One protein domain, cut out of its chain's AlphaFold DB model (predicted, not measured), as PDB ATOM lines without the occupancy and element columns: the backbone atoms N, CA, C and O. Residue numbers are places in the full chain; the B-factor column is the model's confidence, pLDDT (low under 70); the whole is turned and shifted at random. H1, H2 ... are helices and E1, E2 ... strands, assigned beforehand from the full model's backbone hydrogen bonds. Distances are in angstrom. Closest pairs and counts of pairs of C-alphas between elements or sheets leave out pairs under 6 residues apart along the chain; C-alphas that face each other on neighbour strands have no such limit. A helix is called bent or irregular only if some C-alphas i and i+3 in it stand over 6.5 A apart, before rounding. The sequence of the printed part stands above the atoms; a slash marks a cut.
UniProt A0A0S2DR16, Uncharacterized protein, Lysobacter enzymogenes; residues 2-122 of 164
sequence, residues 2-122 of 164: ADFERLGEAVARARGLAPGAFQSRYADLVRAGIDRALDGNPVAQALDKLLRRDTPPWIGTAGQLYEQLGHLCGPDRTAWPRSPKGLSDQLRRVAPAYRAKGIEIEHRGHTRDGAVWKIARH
ATOM      1  N   ALA A   2     102.133  38.625 137.746       50.38
ATOM      2  CA  ALA A   2     101.856  38.740 139.184       50.38
ATOM      3  C   ALA A   2     103.090  39.017 140.069       50.38
ATOM      4  O   ALA A   2     102.982  39.716 141.073       50.38
ATOM      5  N   ASP A   3     104.275  38.525 139.693       53.16
ATOM      6  CA  ASP A   3     105.500  38.728 140.480       53.16
ATOM      7  C   ASP A   3     105.945  40.198 140.529       53.16
ATOM      8  O   ASP A   3     106.380  40.684 141.573       53.16
ATOM      9  N   PHE A   4     105.768  40.937 139.428       58.88
ATOM     10  CA  PHE A   4     106.092  42.367 139.359       58.88
ATOM     11  C   PHE A   4     105.122  43.218 140.178       58.88
ATOM     12  O   PHE A   4     105.539  44.163 140.844       58.88
ATOM     13  N   GLU A   5     103.839  42.867 140.164       62.75
ATOM     14  CA  GLU A   5     102.816  43.566 140.944       62.75
ATOM     15  C   GLU A   5     103.006  43.346 142.443       62.75
ATOM     16  O   GLU A   5     102.877  44.279 143.232       62.75
ATOM     17  N   ARG A   6     103.394  42.128 142.836       63.94
ATOM     18  CA  ARG A   6     103.674  41.787 144.232       63.94
ATOM     19  C   ARG A   6     104.904  42.524 144.763       63.94
ATOM     20  O   ARG A   6     104.882  43.010 145.893       63.94
ATOM     21  N   LEU A   7     105.946  42.656 143.939       69.69
ATOM     22  CA  LEU A   7     107.126  43.460 144.261       69.69
ATOM     23  C   LEU A   7     106.771  44.953 144.367       69.69
ATOM     24  O   LEU A   7     107.171  45.621 145.318       69.69
ATOM     25  N   GLY A   8     105.990  45.469 143.414       64.38
ATOM     26  CA  GLY A   8     105.549  46.862 143.392       64.38
ATOM     27  C   GLY A   8     104.685  47.248 144.594       64.38
ATOM     28  O   GLY A   8     104.922  48.285 145.212       64.38
ATOM     29  N   GLU A   9     103.754  46.379 144.993       68.50
ATOM     30  CA  GLU A   9     102.943  46.541 146.206       68.50
ATOM     31  C   GLU A   9     103.810  46.540 147.472       68.50
ATOM     32  O   GLU A   9     103.625  47.378 148.354       68.50
ATOM     33  N   ALA A  10     104.794  45.639 147.564       71.69
ATOM     34  CA  ALA A  10     105.697  45.582 148.711       71.69
ATOM     35  C   ALA A  10     106.514  46.879 148.862       71.69
ATOM     36  O   ALA A  10     106.632  47.417 149.964       71.69
ATOM     37  N   VAL A  11     107.021  47.427 147.753       74.12
ATOM     38  CA  VAL A  11     107.753  48.703 147.740       74.12
ATOM     39  C   VAL A  11     106.834  49.880 148.079       74.12
ATOM     40  O   VAL A  11     107.234  50.771 148.828       74.12
ATOM     41  N   ALA A  12     105.600  49.889 147.573       69.38
ATOM     42  CA  ALA A  12     104.626  50.933 147.876       69.38
ATOM     43  C   ALA A  12     104.262  50.961 149.368       69.38
ATOM     44  O   ALA A  12     104.271  52.032 149.981       69.38
ATOM     45  N   ARG A  13     104.053  49.789 149.979       66.06
ATOM     46  CA  ARG A  13     103.839  49.667 151.429       66.06
ATOM     47  C   ARG A  13     105.057  50.103 152.234       66.06
ATOM     48  O   ARG A  13     104.903  50.837 153.204       66.06
ATOM     49  N   ALA A  14     106.265  49.732 151.804       73.50
ATOM     50  CA  ALA A  14     107.505  50.178 152.445       73.50
ATOM     51  C   ALA A  14     107.697  51.708 152.386       73.50
ATOM     52  O   ALA A  14     108.409  52.280 153.207       73.50
ATOM     53  N   ARG A  15     107.045  52.383 151.431       68.44
ATOM     54  CA  ARG A  15     107.007  53.848 151.295       68.44
ATOM     55  C   ARG A  15     105.822  54.507 152.018       68.44
ATOM     56  O   ARG A  15     105.671  55.720 151.909       68.44
ATOM     57  N   GLY A  16     105.001  53.743 152.743       73.12
ATOM     58  CA  GLY A  16     103.855  54.256 153.499       73.12
ATOM     59  C   GLY A  16     102.609  54.546 152.658       73.12
ATOM     60  O   GLY A  16     101.718  55.256 153.117       73.12
ATOM     61  N   LEU A  17     102.533  54.032 151.427       68.62
ATOM     62  CA  LEU A  17     101.330  54.155 150.605       68.62
ATOM     63  C   LEU A  17     100.250  53.180 151.086       68.62
ATOM     64  O   LEU A  17     100.544  52.070 151.536       68.62
ATOM     65  N   ALA A  18      98.989  53.599 150.964       71.94
ATOM     66  CA  ALA A  18      97.846  52.765 151.312       71.94
ATOM     67  C   ALA A  18      97.790  51.493 150.434       71.94
ATOM     68  O   ALA A  18      98.172  51.548 149.258       71.94
ATOM     69  N   PRO A  19      97.283  50.363 150.961       60.19
ATOM     70  CA  PRO A  19      97.057  49.152 150.172       60.19
ATOM     71  C   PRO A  19      96.209  49.461 148.932       60.19
ATOM     72  O   PRO A  19      95.216  50.180 149.036       60.19
ATOM     73  N   GLY A  20      96.585  48.946 147.759       63.97
ATOM     74  CA  GLY A  20      95.849  49.224 146.516       63.97
ATOM     75  C   GLY A  20      96.342  50.455 145.736       63.97
ATOM     76  O   GLY A  20      96.014  50.612 144.557       63.97
ATOM     77  N   ALA A  21      97.146  51.333 146.350       65.69
ATOM     78  CA  ALA A  21      97.615  52.561 145.703       65.69
ATOM     79  C   ALA A  21      98.593  52.292 144.547       65.69
ATOM     80  O   ALA A  21      98.588  53.028 143.555       65.69
ATOM     81  N   PHE A  22      99.412  51.239 144.646       67.50
ATOM     82  CA  PHE A  22     100.292  50.820 143.553       67.50
ATOM     83  C   PHE A  22      99.478  50.320 142.360       67.50
ATOM     84  O   PHE A  22      99.725  50.735 141.234       67.50
ATOM     85  N   GLN A  23      98.473  49.487 142.614       66.38
ATOM     86  CA  GLN A  23      97.605  48.878 141.612       66.38
ATOM     87  C   GLN A  23      96.812  49.951 140.871       66.38
ATOM     88  O   GLN A  23      96.778  49.928 139.645       66.38
ATOM     89  N   SER A  24      96.251  50.930 141.590       63.78
ATOM     90  CA  SER A  24      95.553  52.064 140.970       63.78
ATOM     91  C   SER A  24      96.488  52.864 140.063       63.78
ATOM     92  O   SER A  24      96.184  53.063 138.891       63.78
ATOM     93  N   ARG A  25      97.662  53.273 140.564       67.62
ATOM     94  CA  ARG A  25      98.607  54.078 139.772       67.62
ATOM     95  C   ARG A  25      99.211  53.306 138.606       67.62
ATOM     96  O   ARG A  25      99.450  53.882 137.550       67.62
ATOM     97  N   TYR A  26      99.463  52.016 138.785       65.06
ATOM     98  CA  TYR A  26      99.932  51.141 137.722       65.06
ATOM     99  C   TYR A  26      98.858  50.973 136.642       65.06
ATOM    100  O   TYR A  26      99.165  51.120 135.462       65.06
ATOM    101  N   ALA A  27      97.595  50.770 137.024       64.38
ATOM    102  CA  ALA A  27      96.479  50.726 136.083       64.38
ATOM    103  C   ALA A  27      96.330  52.045 135.306       64.38
ATOM    104  O   ALA A  27      96.149  52.014 134.089       64.38
ATOM    105  N   ASP A  28      96.481  53.194 135.967       65.44
ATOM    106  CA  ASP A  28      96.453  54.508 135.314       65.44
ATOM    107  C   ASP A  28      97.617  54.690 134.330       65.44
ATOM    108  O   ASP A  28      97.422  55.183 133.219       65.44
ATOM    109  N   LEU A  29      98.825  54.243 134.692       67.44
ATOM    110  CA  LEU A  29      99.990  54.261 133.803       67.44
ATOM    111  C   LEU A  29      99.802  53.345 132.588       67.44
ATOM    112  O   LEU A  29     100.147  53.735 131.473       67.44
ATOM    113  N   VAL A  30      99.234  52.153 132.784       66.19
ATOM    114  CA  VAL A  30      98.907  51.219 131.698       66.19
ATOM    115  C   VAL A  30      97.852  51.829 130.772       66.19
ATOM    116  O   VAL A  30      98.046  51.825 129.558       66.19
ATOM    117  N   ARG A  31      96.784  52.429 131.318       62.34
ATOM    118  CA  ARG A  31      95.757  53.150 130.542       62.34
ATOM    119  C   ARG A  31      96.360  54.304 129.741       62.34
ATOM    120  O   ARG A  31      96.171  54.363 128.531       62.34
ATOM    121  N   ALA A  32      97.168  55.151 130.377       62.03
ATOM    122  CA  ALA A  32      97.835  56.270 129.712       62.03
ATOM    123  C   ALA A  32      98.828  55.816 128.626       62.03
ATOM    124  O   ALA A  32      98.987  56.489 127.608       62.03
ATOM    125  N   GLY A  33      99.501  54.677 128.829       61.78
ATOM    126  CA  GLY A  33     100.370  54.059 127.828       61.78
ATOM    127  C   GLY A  33      99.590  53.528 126.625       61.78
ATOM    128  O   GLY A  33     100.008  53.724 125.485       61.78
ATOM    129  N   ILE A  34      98.431  52.914 126.875       66.38
ATOM    130  CA  ILE A  34      97.504  52.458 125.839       66.38
ATOM    131  C   ILE A  34      96.959  53.641 125.029       66.38
ATOM    132  O   ILE A  34      96.975  53.586 123.801       66.38
ATOM    133  N   ASP A  35      96.521  54.716 125.686       66.38
ATOM    134  CA  ASP A  35      95.995  55.903 125.006       66.38
ATOM    135  C   ASP A  35      97.051  56.558 124.112       66.38
ATOM    136  O   ASP A  35      96.793  56.784 122.931       66.38
ATOM    137  N   ARG A  36      98.286  56.723 124.608       67.31
ATOM    138  CA  ARG A  36      99.408  57.213 123.787       67.31
ATOM    139  C   ARG A  36      99.706  56.322 122.581       67.31
ATOM    140  O   ARG A  36     100.050  56.832 121.516       67.31
ATOM    141  N   ALA A  37      99.595  55.002 122.734       66.25
ATOM    142  CA  ALA A  37      99.811  54.065 121.634       66.25
ATOM    143  C   ALA A  37      98.703  54.145 120.567       66.25
ATOM    144  O   ALA A  37      98.974  53.908 119.389       66.25
ATOM    145  N   LEU A  38      97.470  54.481 120.960       74.81
ATOM    146  CA  LEU A  38      96.355  54.687 120.036       74.81
ATOM    147  C   LEU A  38      96.425  56.048 119.334       74.81
ATOM    148  O   LEU A  38      96.166  56.103 118.135       74.81
ATOM    149  N   ASP A  39      96.834  57.111 120.030       73.50
ATOM    150  CA  ASP A  39      96.933  58.460 119.454       73.50
ATOM    151  C   ASP A  39      97.893  58.515 118.255       73.50
ATOM    152  O   ASP A  39      97.613  59.186 117.264       73.50
ATOM    153  N   GLY A  40      98.995  57.759 118.291       77.19
ATOM    154  CA  GLY A  40      99.935  57.651 117.168       77.19
ATOM    155  C   GLY A  40      99.478  56.734 116.024       77.19
ATOM    156  O   GLY A  40     100.176  56.630 115.016       77.19
ATOM    157  N   ASN A  41      98.343  56.038 116.159       84.31
ATOM    158  CA  ASN A  41      97.876  55.066 115.175       84.31
ATOM    159  C   ASN A  41      96.756  55.660 114.298       84.31
ATOM    160  O   ASN A  41      95.635  55.861 114.777       84.31
ATOM    161  N   PRO A  42      96.985  55.868 112.988       86.69
ATOM    162  CA  PRO A  42      95.982  56.482 112.121       86.69
ATOM    163  C   PRO A  42      94.721  55.614 111.966       86.69
ATOM    164  O   PRO A  42      93.629  56.152 111.775       86.69
ATOM    165  N   VAL A  43      94.828  54.284 112.102       88.88
ATOM    166  CA  VAL A  43      93.672  53.368 112.097       88.88
ATOM    167  C   VAL A  43      92.812  53.571 113.340       88.88
ATOM    168  O   VAL A  43      91.588  53.605 113.221       88.88
ATOM    169  N   ALA A  44      93.425  53.736 114.516       88.25
ATOM    170  CA  ALA A  44      92.696  54.007 115.755       88.25
ATOM    171  C   ALA A  44      91.940  55.343 115.662       88.25
ATOM    172  O   ALA A  44      90.736  55.399 115.901       88.25
ATOM    173  N   GLN A  45      92.595  56.396 115.166       88.69
ATOM    174  CA  GLN A  45      91.931  57.683 114.941       88.69
ATOM    175  C   GLN A  45      90.743  57.575 113.966       88.69
ATOM    176  O   GLN A  45      89.694  58.185 114.181       88.69
ATOM    177  N   ALA A  46      90.880  56.799 112.885       90.81
ATOM    178  CA  ALA A  46      89.788  56.568 111.939       90.81
ATOM    179  C   ALA A  46      88.637  55.759 112.569       90.81
ATOM    180  O   ALA A  46      87.470  56.078 112.334       90.81
ATOM    181  N   LEU A  47      88.949  54.754 113.396       89.56
ATOM    182  CA  LEU A  47      87.962  53.983 114.158       89.56
ATOM    183  C   LEU A  47      87.193  54.865 115.144       89.56
ATOM    184  O   LEU A  47      85.974  54.751 115.241       89.56
ATOM    185  N   ASP A  48      87.870  55.784 115.827       88.44
ATOM    186  CA  ASP A  48      87.217  56.716 116.745       88.44
ATOM    187  C   ASP A  48      86.235  57.635 116.012       88.44
ATOM    188  O   ASP A  48      85.140  57.902 116.511       88.44
ATOM    189  N   LYS A  49      86.586  58.091 114.803       89.31
ATOM    190  CA  LYS A  49      85.667  58.857 113.944       89.31
ATOM    191  C   LYS A  49      84.476  58.012 113.497       89.31
ATOM    192  O   LYS A  49      83.348  58.497 113.553       89.31
ATOM    193  N   LEU A  50      84.711  56.758 113.103       89.69
ATOM    194  CA  LEU A  50      83.654  55.817 112.727       89.69
ATOM    195  C   LEU A  50      82.650  55.639 113.875       89.69
ATOM    196  O   LEU A  50      81.454  55.834 113.691       89.69
ATOM    197  N   LEU A  51      83.150  55.367 115.080       87.88
ATOM    198  CA  LEU A  51      82.357  55.145 116.295       87.88
ATOM    199  C   LEU A  51      81.621  56.386 116.819       87.88
ATOM    200  O   LEU A  51      80.762  56.258 117.700       87.88
ATOM    201  N   ARG A  52      82.010  57.581 116.361       86.12
ATOM    202  CA  ARG A  52      81.315  58.848 116.636       86.12
ATOM    203  C   ARG A  52      80.220  59.133 115.611       86.12
ATOM    204  O   ARG A  52      79.236  59.766 115.972       86.12
ATOM    205  N   ARG A  53      80.414  58.719 114.354       82.19
ATOM    206  CA  ARG A  53      79.495  58.995 113.243       82.19
ATOM    207  C   ARG A  53      78.371  57.969 113.144       82.19
ATOM    208  O   ARG A  53      77.226  58.355 112.945       82.19
ATOM    209  N   ASP A  54      78.710  56.692 113.272       75.38
ATOM    210  CA  ASP A  54      77.773  55.589 113.099       75.38
ATOM    211  C   ASP A  54      77.385  54.999 114.461       75.38
ATOM    212  O   ASP A  54      78.219  54.844 115.360       75.38
ATOM    213  N   THR A  55      76.110  54.640 114.616       76.06
ATOM    214  CA  THR A  55      75.629  53.948 115.816       76.06
ATOM    215  C   THR A  55      76.071  52.479 115.757       76.06
ATOM    216  O   THR A  55      75.643  51.764 114.851       76.06
ATOM    217  N   PRO A  56      76.914  51.988 116.688       79.44
ATOM    218  CA  PRO A  56      77.279  50.573 116.737       79.44
ATOM    219  C   PRO A  56      76.042  49.679 116.972       79.44
ATOM    220  O   PRO A  56      75.096  50.123 117.625       79.44
ATOM    221  N   PRO A  57      76.054  48.406 116.527       87.50
ATOM    222  CA  PRO A  57      77.218  47.654 116.061       87.50
ATOM    223  C   PRO A  57      77.495  47.787 114.555       87.50
ATOM    224  O   PRO A  57      76.591  47.700 113.732       87.50
ATOM    225  N   TRP A  58      78.774  47.890 114.197       92.31
ATOM    226  CA  TRP A  58      79.249  47.721 112.825       92.31
ATOM    227  C   TRP A  58      79.613  46.250 112.583       92.31
ATOM    228  O   TRP A  58      80.277  45.633 113.421       92.31
ATOM    229  N   ILE A  59      79.179  45.674 111.460       92.75
ATOM    230  CA  ILE A  59      79.513  44.304 111.040       92.75
ATOM    231  C   ILE A  59      79.815  44.320 109.545       92.75
ATOM    232  O   ILE A  59      79.003  44.801 108.760       92.75
ATOM    233  N   GLY A  60      80.949  43.756 109.145       92.81
ATOM    234  CA  GLY A  60      81.331  43.686 107.737       92.81
ATOM    235  C   GLY A  60      82.685  43.028 107.524       92.81
ATOM    236  O   GLY A  60      83.338  42.577 108.469       92.81
ATOM    237  N   THR A  61      83.122  42.956 106.271       94.69
ATOM    238  CA  THR A  61      84.440  42.408 105.935       94.69
ATOM    239  C   THR A  61      85.551  43.420 106.204       94.69
ATOM    240  O   THR A  61      85.345  44.633 106.194       94.69
ATOM    241  N   ALA A  62      86.776  42.930 106.389       90.50
ATOM    242  CA  ALA A  62      87.959  43.769 106.521       90.50
ATOM    243  C   ALA A  62      88.149  44.695 105.310       90.50
ATOM    244  O   ALA A  62      88.676  45.789 105.471       90.50
ATOM    245  N   GLY A  63      87.721  44.271 104.113       90.19
ATOM    246  CA  GLY A  63      87.745  45.102 102.908       90.19
ATOM    247  C   GLY A  63      86.758  46.265 102.988       90.19
ATOM    248  O   GLY A  63      87.149  47.408 102.787       90.19
ATOM    249  N   GLN A  64      85.507  45.995 103.375       91.56
ATOM    250  CA  GLN A  64      84.497  47.042 103.572       91.56
ATOM    251  C   GLN A  64      84.928  48.044 104.648       91.56
ATOM    252  O   GLN A  64      84.826  49.254 104.450       91.56
ATOM    253  N   LEU A  65      85.472  47.544 105.763       92.12
ATOM    254  CA  LEU A  65      86.001  48.398 106.823       92.12
ATOM    255  C   LEU A  65      87.185  49.235 106.343       92.12
ATOM    256  O   LEU A  65      87.306  50.393 106.722       92.12
ATOM    257  N   TYR A  66      88.062  48.658 105.523       91.50
ATOM    258  CA  TYR A  66      89.240  49.338 105.000       91.50
ATOM    259  C   TYR A  66      88.877  50.539 104.132       91.50
ATOM    260  O   TYR A  66      89.425  51.618 104.349       91.50
ATOM    261  N   GLU A  67      87.915  50.383 103.224       90.75
ATOM    262  CA  GLU A  67      87.402  51.493 102.418       90.75
ATOM    263  C   GLU A  67      86.744  52.558 103.307       90.75
ATOM    264  O   GLU A  67      87.102  53.737 103.257       90.75
ATOM    265  N   GLN A  68      85.850  52.142 104.211       90.88
ATOM    266  CA  GLN A  68      85.119  53.059 105.090       90.88
ATOM    267  C   GLN A  68      86.054  53.862 106.007       90.88
ATOM    268  O   GLN A  68      85.923  55.083 106.114       90.88
ATOM    269  N   LEU A  69      87.035  53.205 106.632       90.00
ATOM    270  CA  LEU A  69      88.056  53.872 107.440       90.00
ATOM    271  C   LEU A  69      89.006  54.707 106.575       90.00
ATOM    272  O   LEU A  69      89.464  55.757 107.023       90.00
ATOM    273  N   GLY A  70      89.274  54.287 105.338       87.25
ATOM    274  CA  GLY A  70      90.094  55.018 104.376       87.25
ATOM    275  C   GLY A  70      89.562  56.423 104.100       87.25
ATOM    276  O   GLY A  70      90.358  57.362 104.035       87.25
ATOM    277  N   HIS A  71      88.240  56.586 104.026       86.75
ATOM    278  CA  HIS A  71      87.586  57.894 103.878       86.75
ATOM    279  C   HIS A  71      87.643  58.766 105.141       86.75
ATOM    280  O   HIS A  71      87.537  59.986 105.051       86.75
ATOM    281  N   LEU A  72      87.798  58.157 106.318       86.06
ATOM    282  CA  LEU A  72      87.876  58.854 107.608       86.06
ATOM    283  C   LEU A  72      89.324  59.138 108.041       86.06
ATOM    284  O   LEU A  72      89.563  59.933 108.963       86.06
ATOM    285  N   CYS A  73      90.282  58.481 107.389       83.12
ATOM    286  CA  CYS A  73      91.707  58.649 107.608       83.12
ATOM    287  C   CYS A  73      92.116  60.117 107.415       83.12
ATOM    288  O   CYS A  73      91.652  60.792 106.497       83.12
ATOM    289  N   GLY A  74      92.959  60.619 108.318       75.19
ATOM    290  CA  GLY A  74      93.527  61.960 108.211       75.19
ATOM    291  C   GLY A  74      94.570  62.081 107.089       75.19
ATOM    292  O   GLY A  74      94.826  61.120 106.363       75.19
ATOM    293  N   PRO A  75      95.197  63.261 106.954       74.31
ATOM    294  CA  PRO A  75      96.234  63.494 105.947       74.31
ATOM    295  C   PRO A  75      97.490  62.637 106.172       74.31
ATOM    296  O   PRO A  75      98.174  62.298 105.209       74.31
ATOM    297  N   ASP A  76      97.780  62.247 107.419       75.38
ATOM    298  CA  ASP A  76      98.892  61.348 107.720       75.38
ATOM    299  C   ASP A  76      98.500  59.880 107.506       75.38
ATOM    300  O   ASP A  76      97.737  59.281 108.268       75.38
ATOM    301  N   ARG A  77      99.053  59.303 106.436       78.56
ATOM    302  CA  ARG A  77      98.887  57.898 106.048       78.56
ATOM    303  C   ARG A  77     100.168  57.082 106.192       78.56
ATOM    304  O   ARG A  77     100.219  55.950 105.716       78.56
ATOM    305  N   THR A  78     101.196  57.616 106.850       79.62
ATOM    306  CA  THR A  78     102.526  56.986 106.917       79.62
ATOM    307  C   THR A  78     102.471  55.589 107.543       79.62
ATOM    308  O   THR A  78     103.074  54.649 107.029       79.62
ATOM    309  N   ALA A  79     101.682  55.432 108.610       80.75
ATOM    310  CA  ALA A  79     101.443  54.157 109.288       80.75
ATOM    311  C   ALA A  79     100.136  53.463 108.848       80.75
ATOM    312  O   ALA A  79      99.689  52.509 109.490       80.75
ATOM    313  N   TRP A  80      99.493  53.933 107.771       87.81
ATOM    314  CA  TRP A  80      98.255  53.333 107.285       87.81
ATOM    315  C   TRP A  80      98.528  51.958 106.654       87.81
ATOM    316  O   TRP A  80      99.462  51.814 105.857       87.81
ATOM    317  N   PRO A  81      97.731  50.923 106.970       87.81
ATOM    318  CA  PRO A  81      97.893  49.613 106.357       87.81
ATOM    319  C   PRO A  81      97.695  49.696 104.840       87.81
ATOM    320  O   PRO A  81      96.784  50.351 104.360       87.81
ATOM    321  N   ARG A  82      98.521  48.982 104.067       87.69
ATOM    322  CA  ARG A  82      98.415  48.948 102.592       87.69
ATOM    323  C   ARG A  82      97.397  47.931 102.067       87.69
ATOM    324  O   ARG A  82      97.258  47.769 100.860       87.69
ATOM    325  N   SER A  83      96.749  47.177 102.956       88.69
ATOM    326  CA  SER A  83      95.794  46.134 102.577       88.69
ATOM    327  C   SER A  83      94.769  45.846 103.681       88.69
ATOM    328  O   SER A  83      95.070  46.037 104.867       88.69
ATOM    329  N   PRO A  84      93.602  45.266 103.332       88.25
ATOM    330  CA  PRO A  84      92.617  44.779 104.305       88.25
ATOM    331  C   PRO A  84      93.177  43.745 105.298       88.25
ATOM    332  O   PRO A  84      92.742  43.657 106.451       88.25
ATOM    333  N   LYS A  85      94.185  42.966 104.880       87.94
ATOM    334  CA  LYS A  85      94.890  42.024 105.762       87.94
ATOM    335  C   LYS A  85      95.736  42.763 106.801       87.94
ATOM    336  O   LYS A  85      95.713  42.390 107.970       87.94
ATOM    337  N   GLY A  86      96.440  43.821 106.389       86.75
ATOM    338  CA  GLY A  86      97.185  44.689 107.303       86.75
ATOM    339  C   GLY A  86      96.265  45.384 108.306       86.75
ATOM    340  O   GLY A  86      96.571  45.417 109.495       86.75
ATOM    341  N   LEU A  87      95.091  45.841 107.856       89.94
ATOM    342  CA  LEU A  87      94.063  46.369 108.754       89.94
ATOM    343  C   LEU A  87      93.607  45.318 109.770       89.94
ATOM    344  O   LEU A  87      93.534  45.605 110.958       89.94
ATOM    345  N   SER A  88      93.359  44.086 109.325       89.69
ATOM    346  CA  SER A  88      92.978  42.987 110.217       89.69
ATOM    347  C   SER A  88      94.031  42.702 111.295       89.69
ATOM    348  O   SER A  88      93.664  42.359 112.413       89.69
ATOM    349  N   ASP A  89      95.327  42.825 110.991       88.06
ATOM    350  CA  ASP A  89      96.395  42.705 111.997       88.06
ATOM    351  C   ASP A  89      96.358  43.866 112.999       88.06
ATOM    352  O   ASP A  89      96.379  43.648 114.211       88.06
ATOM    353  N   GLN A  90      96.209  45.099 112.504       88.06
ATOM    354  CA  GLN A  90      96.083  46.287 113.353       88.06
ATOM    355  C   GLN A  90      94.874  46.198 114.288       88.06
ATOM    356  O   GLN A  90      95.016  46.455 115.481       88.06
ATOM    357  N   LEU A  91      93.716  45.742 113.798       90.25
ATOM    358  CA  LEU A  91      92.518  45.532 114.614       90.25
ATOM    359  C   LEU A  91      92.773  44.568 115.776       90.25
ATOM    360  O   LEU A  91      92.340  44.844 116.889       90.25
ATOM    361  N   ARG A  92      93.524  43.476 115.566       86.56
ATOM    362  CA  ARG A  92      93.885  42.545 116.657       86.56
ATOM    363  C   ARG A  92      94.758  43.217 117.710       86.56
ATOM    364  O   ARG A  92      94.577  42.949 118.893       86.56
ATOM    365  N   ARG A  93      95.684  44.083 117.285       84.69
ATOM    366  CA  ARG A  93      96.592  44.812 118.184       84.69
ATOM    367  C   ARG A  93      95.858  45.856 119.016       84.69
ATOM    368  O   ARG A  93      96.147  45.985 120.200       84.69
ATOM    369  N   VAL A  94      94.910  46.577 118.415       86.38
ATOM    370  CA  VAL A  94      94.162  47.631 119.115       86.38
ATOM    371  C   VAL A  94      92.945  47.102 119.879       86.38
ATOM    372  O   VAL A  94      92.486  47.757 120.809       86.38
ATOM    373  N   ALA A  95      92.432  45.909 119.555       86.94
ATOM    374  CA  ALA A  95      91.243  45.347 120.198       86.94
ATOM    375  C   ALA A  95      91.299  45.331 121.741       86.94
ATOM    376  O   ALA A  95      90.314  45.747 122.349       86.94
ATOM    377  N   PRO A  96      92.398  44.925 122.414       80.69
ATOM    378  CA  PRO A  96      92.469  44.961 123.879       80.69
ATOM    379  C   PRO A  96      92.333  46.377 124.453       80.69
ATOM    380  O   PRO A  96      91.660  46.575 125.461       80.69
ATOM    381  N   ALA A  97      92.926  47.364 123.782       81.25
ATOM    382  CA  ALA A  97      92.839  48.764 124.170       81.25
ATOM    383  C   ALA A  97      91.409  49.306 124.038       81.25
ATOM    384  O   ALA A  97      90.898  49.963 124.941       81.25
ATOM    385  N   TYR A  98      90.731  48.972 122.940       84.88
ATOM    386  CA  TYR A  98      89.333  49.343 122.731       84.88
ATOM    387  C   TYR A  98      88.382  48.641 123.704       84.88
ATOM    388  O   TYR A  98      87.438  49.276 124.176       84.88
ATOM    389  N   ARG A  99      88.666  47.393 124.102       83.75
ATOM    390  CA  ARG A  99      87.887  46.701 125.145       83.75
ATOM    391  C   ARG A  99      87.929  47.450 126.473       83.75
ATOM    392  O   ARG A  99      86.890  47.588 127.110       83.75
ATOM    393  N   ALA A 100      89.083  48.012 126.840       74.75
ATOM    394  CA  ALA A 100      89.208  48.868 128.024       74.75
ATOM    395  C   ALA A 100      88.324  50.128 127.941       74.75
ATOM    396  O   ALA A 100      87.852  50.626 128.957       74.75
ATOM    397  N   LYS A 101      88.049  50.612 126.722       78.94
ATOM    398  CA  LYS A 101      87.128  51.725 126.431       78.94
ATOM    399  C   LYS A 101      85.664  51.276 126.284       78.94
ATOM    400  O   LYS A 101      84.823  52.059 125.848       78.94
ATOM    401  N   GLY A 102      85.349  50.019 126.609       83.94
ATOM    402  CA  GLY A 102      84.010  49.444 126.467       83.94
ATOM    403  C   GLY A 102      83.601  49.178 125.016       83.94
ATOM    404  O   GLY A 102      82.410  49.113 124.719       83.94
ATOM    405  N   ILE A 103      84.561  49.053 124.097       87.62
ATOM    406  CA  ILE A 103      84.321  48.758 122.681       87.62
ATOM    407  C   ILE A 103      84.893  47.381 122.363       87.62
ATOM    408  O   ILE A 103      86.093  47.138 122.471       87.62
ATOM    409  N   GLU A 104      84.040  46.469 121.924       90.31
ATOM    410  CA  GLU A 104      84.474  45.171 121.440       90.31
ATOM    411  C   GLU A 104      84.792  45.224 119.953       90.31
ATOM    412  O   GLU A 104      83.975  45.665 119.149       90.31
ATOM    413  N   ILE A 105      85.984  44.739 119.604       91.19
ATOM    414  CA  ILE A 105      86.430  44.500 118.234       91.19
ATOM    415  C   ILE A 105      86.686  43.000 118.116       91.19
ATOM    416  O   ILE A 105      87.652  42.474 118.677       91.19
ATOM    417  N   GLU A 106      85.805  42.305 117.405       91.38
ATOM    418  CA  GLU A 106      85.796  40.848 117.324       91.38
ATOM    419  C   GLU A 106      85.939  40.355 115.891       91.38
ATOM    420  O   GLU A 106      85.266  40.827 114.973       91.38
ATOM    421  N   HIS A 107      86.768  39.331 115.716       92.31
ATOM    422  CA  HIS A 107      86.875  38.595 114.468       92.31
ATOM    423  C   HIS A 107      85.829  37.474 114.441       92.31
ATOM    424  O   HIS A 107      85.868  36.567 115.271       92.31
ATOM    425  N   ARG A 108      84.898  37.527 113.487       92.31
ATOM    426  CA  ARG A 108      83.751  36.607 113.380       92.31
ATOM    427  C   ARG A 108      83.974  35.436 112.420       92.31
ATOM    428  O   ARG A 108      83.094  34.594 112.287       92.31
ATOM    429  N   GLY A 109      85.140  35.356 111.785       90.31
ATOM    430  CA  GLY A 109      85.491  34.294 110.842       90.31
ATOM    431  C   GLY A 109      85.852  34.852 109.470       90.31
ATOM    432  O   GLY A 109      86.219  36.018 109.350       90.31
ATOM    433  N   HIS A 110      85.756  34.017 108.441       90.62
ATOM    434  CA  HIS A 110      86.077  34.388 107.065       90.62
ATOM    435  C   HIS A 110      84.904  34.068 106.142       90.62
ATOM    436  O   HIS A 110      84.245  33.042 106.301       90.62
ATOM    437  N   THR A 111      84.679  34.932 105.161       90.00
ATOM    438  CA  THR A 111      83.835  34.669 103.994       90.00
ATOM    439  C   THR A 111      84.717  34.566 102.752       90.00
ATOM    440  O   THR A 111      85.935  34.759 102.816       90.00
ATOM    441  N   ARG A 112      84.098  34.302 101.596       86.69
ATOM    442  CA  ARG A 112      84.763  34.374 100.287       86.69
ATOM    443  C   ARG A 112      85.420  35.740 100.035       86.69
ATOM    444  O   ARG A 112      86.447  35.799  99.369       86.69
ATOM    445  N   ASP A 113      84.860  36.800 100.614       81.19
ATOM    446  CA  ASP A 113      85.291  38.187 100.408       81.19
ATOM    447  C   ASP A 113      86.272  38.685 101.486       81.19
ATOM    448  O   ASP A 113      86.769  39.809 101.413       81.19
ATOM    449  N   GLY A 114      86.578  37.858 102.493       87.25
ATOM    450  CA  GLY A 114      87.619  38.127 103.487       87.25
ATOM    451  C   GLY A 114      87.190  37.935 104.943       87.25
ATOM    452  O   GLY A 114      86.143  37.375 105.255       87.25
ATOM    453  N   ALA A 115      88.047  38.381 105.864       90.56
ATOM    454  CA  ALA A 115      87.802  38.302 107.305       90.56
ATOM    455  C   ALA A 115      86.617  39.188 107.715       90.56
ATOM    456  O   ALA A 115      86.579  40.358 107.342       90.56
ATOM    457  N   VAL A 116      85.689  38.657 108.507       94.06
ATOM    458  CA  VAL A 116      84.525  39.387 109.025       94.06
ATOM    459  C   VAL A 116      84.829  39.915 110.416       94.06
ATOM    460  O   VAL A 116      85.343  39.196 111.276       94.06
ATOM    461  N   TRP A 117      84.471  41.172 110.640       94.44
ATOM    462  CA  TRP A 117      84.697  41.893 111.879       94.44
ATOM    463  C   TRP A 117      83.385  42.450 112.418       94.44
ATOM    464  O   TRP A 117      82.523  42.888 111.658       94.44
ATOM    465  N   LYS A 118      83.248  42.435 113.744       93.50
ATOM    466  CA  LYS A 118      82.174  43.102 114.476       93.50
ATOM    467  C   LYS A 118      82.788  44.122 115.422       93.50
ATOM    468  O   LYS A 118      83.698  43.784 116.173       93.50
ATOM    469  N   ILE A 119      82.271  45.343 115.389       93.00
ATOM    470  CA  ILE A 119      82.669  46.431 116.277       93.00
ATOM    471  C   ILE A 119      81.423  46.926 117.002       93.00
ATOM    472  O   ILE A 119      80.490  47.413 116.368       93.00
ATOM    473  N   ALA A 120      81.377  46.790 118.323       91.25
ATOM    474  CA  ALA A 120      80.200  47.139 119.113       91.25
ATOM    475  C   ALA A 120      80.589  47.830 120.422       91.25
ATOM    476  O   ALA A 120      81.602  47.494 121.026       91.25
ATOM    477  N   ARG A 121      79.762  48.768 120.893       86.44
ATOM    478  CA  ARG A 121      79.867  49.256 122.274       86.44
ATOM    479  C   ARG A 121      79.244  48.217 123.193       86.44
ATOM    480  O   ARG A 121      78.105  47.804 122.977       86.44
ATOM    481  N   HIS A 122      79.979  47.815 124.217       76.44
ATOM    482  CA  HIS A 122      79.416  47.033 125.296       76.44
ATOM    483  C   HIS A 122      78.538  47.973 126.141       76.44
ATOM    484  O   HIS A 122      79.008  49.047 126.532       76.44
TER     485      HIS A 122
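This is residues 2 to 122 of the 164 residues of an uncharacterized protein of Lysobacter enzymogenes (UniProt A0A0S2DR16). A small three-stranded antiparallel sheet, with the kinked helix H5 along one face and the helices H3 and H4 near it, makes a head; the long helix H2 leads away from this head as an arm, and H1 folds back at a steep tilt at the arm's far end. The printed part has 121 residues with five named helices and three named strands, in the order H1 H2 H3 E1 H4 H5 E2 E3. The sheet runs E1, E3, E2, and the class is mixed, helices and strands. The whole is loose and elongated, with a radius of gyration of the C-alphas of 18.1 A and spans of 57 by 31 by 25 A.

The sheet holds E1, residues 58 to 61, E2, residues 103 to 111 and 23.4 A long, and E3, residues 114 to 121 and 23.2 A long. C-alpha 121 ends E3 at (79.867, 49.256, 122.274). H5, residues 84 to 100, is 24.3 A long; it has a kink of 44 degrees near residue 93 and is irregular, with C-alphas 93 and 96 7.0 A apart. H4 is residues 62 to 72 and H3 residues 42 to 53. H2, residues 21 to 39, is 26.9 A long. H1, residues 2 to 14, begins with C-alpha 2 at (101.856, 38.740, 139.184).

E3 is the inner strand. It is antiparallel to E1, with N 58 and O 119 2.8 A apart, and forms a hairpin with E2, with N 106 and O 118 2.9 A apart. E1, H4 H5 and E2 form a split strand-helix-strand unit, two strands running the same way with E3 between them, and its crossover is right-handed. The sheet and H5 make two layers: H5 is over E3 and E2 at a height of 7.7 A over the sheet, along the strands. H4 is on the same face, over none of the strands, and touches H5 about perpendicular, at 75 degrees; the closest C-alphas, of Gly 63 and Pro 84, are 5.1 A apart. H3 only grazes the sheet and touches H4, the C-alphas of Ala 46 and Leu 72 being closest at 5.3 A. H2 only just touches H5, with 3 pairs of C-alphas within 8 A, the closest those of Ile 34 and Ala 97 at 6.2 A. H1 touches H2 at 55 degrees, opposite ways, closest at the C-alphas of Glu 9 and Phe 22, 5.7 A, and is apart from H5. Every O i to N i+4 pair is within hydrogen-bond range in H1, H2 and H3; H4 has 6 of 7 and H5 11 of 13.

The C-alphas farthest apart, of Gly 16 and Arg 112, are 59.9 A apart. The printed part has no cut; the link from H4 to H5 is long. The mean pLDDT of the printed part is 80.3, and 31 residues are under 70, among them residues 2 to 9 and 19 to 37.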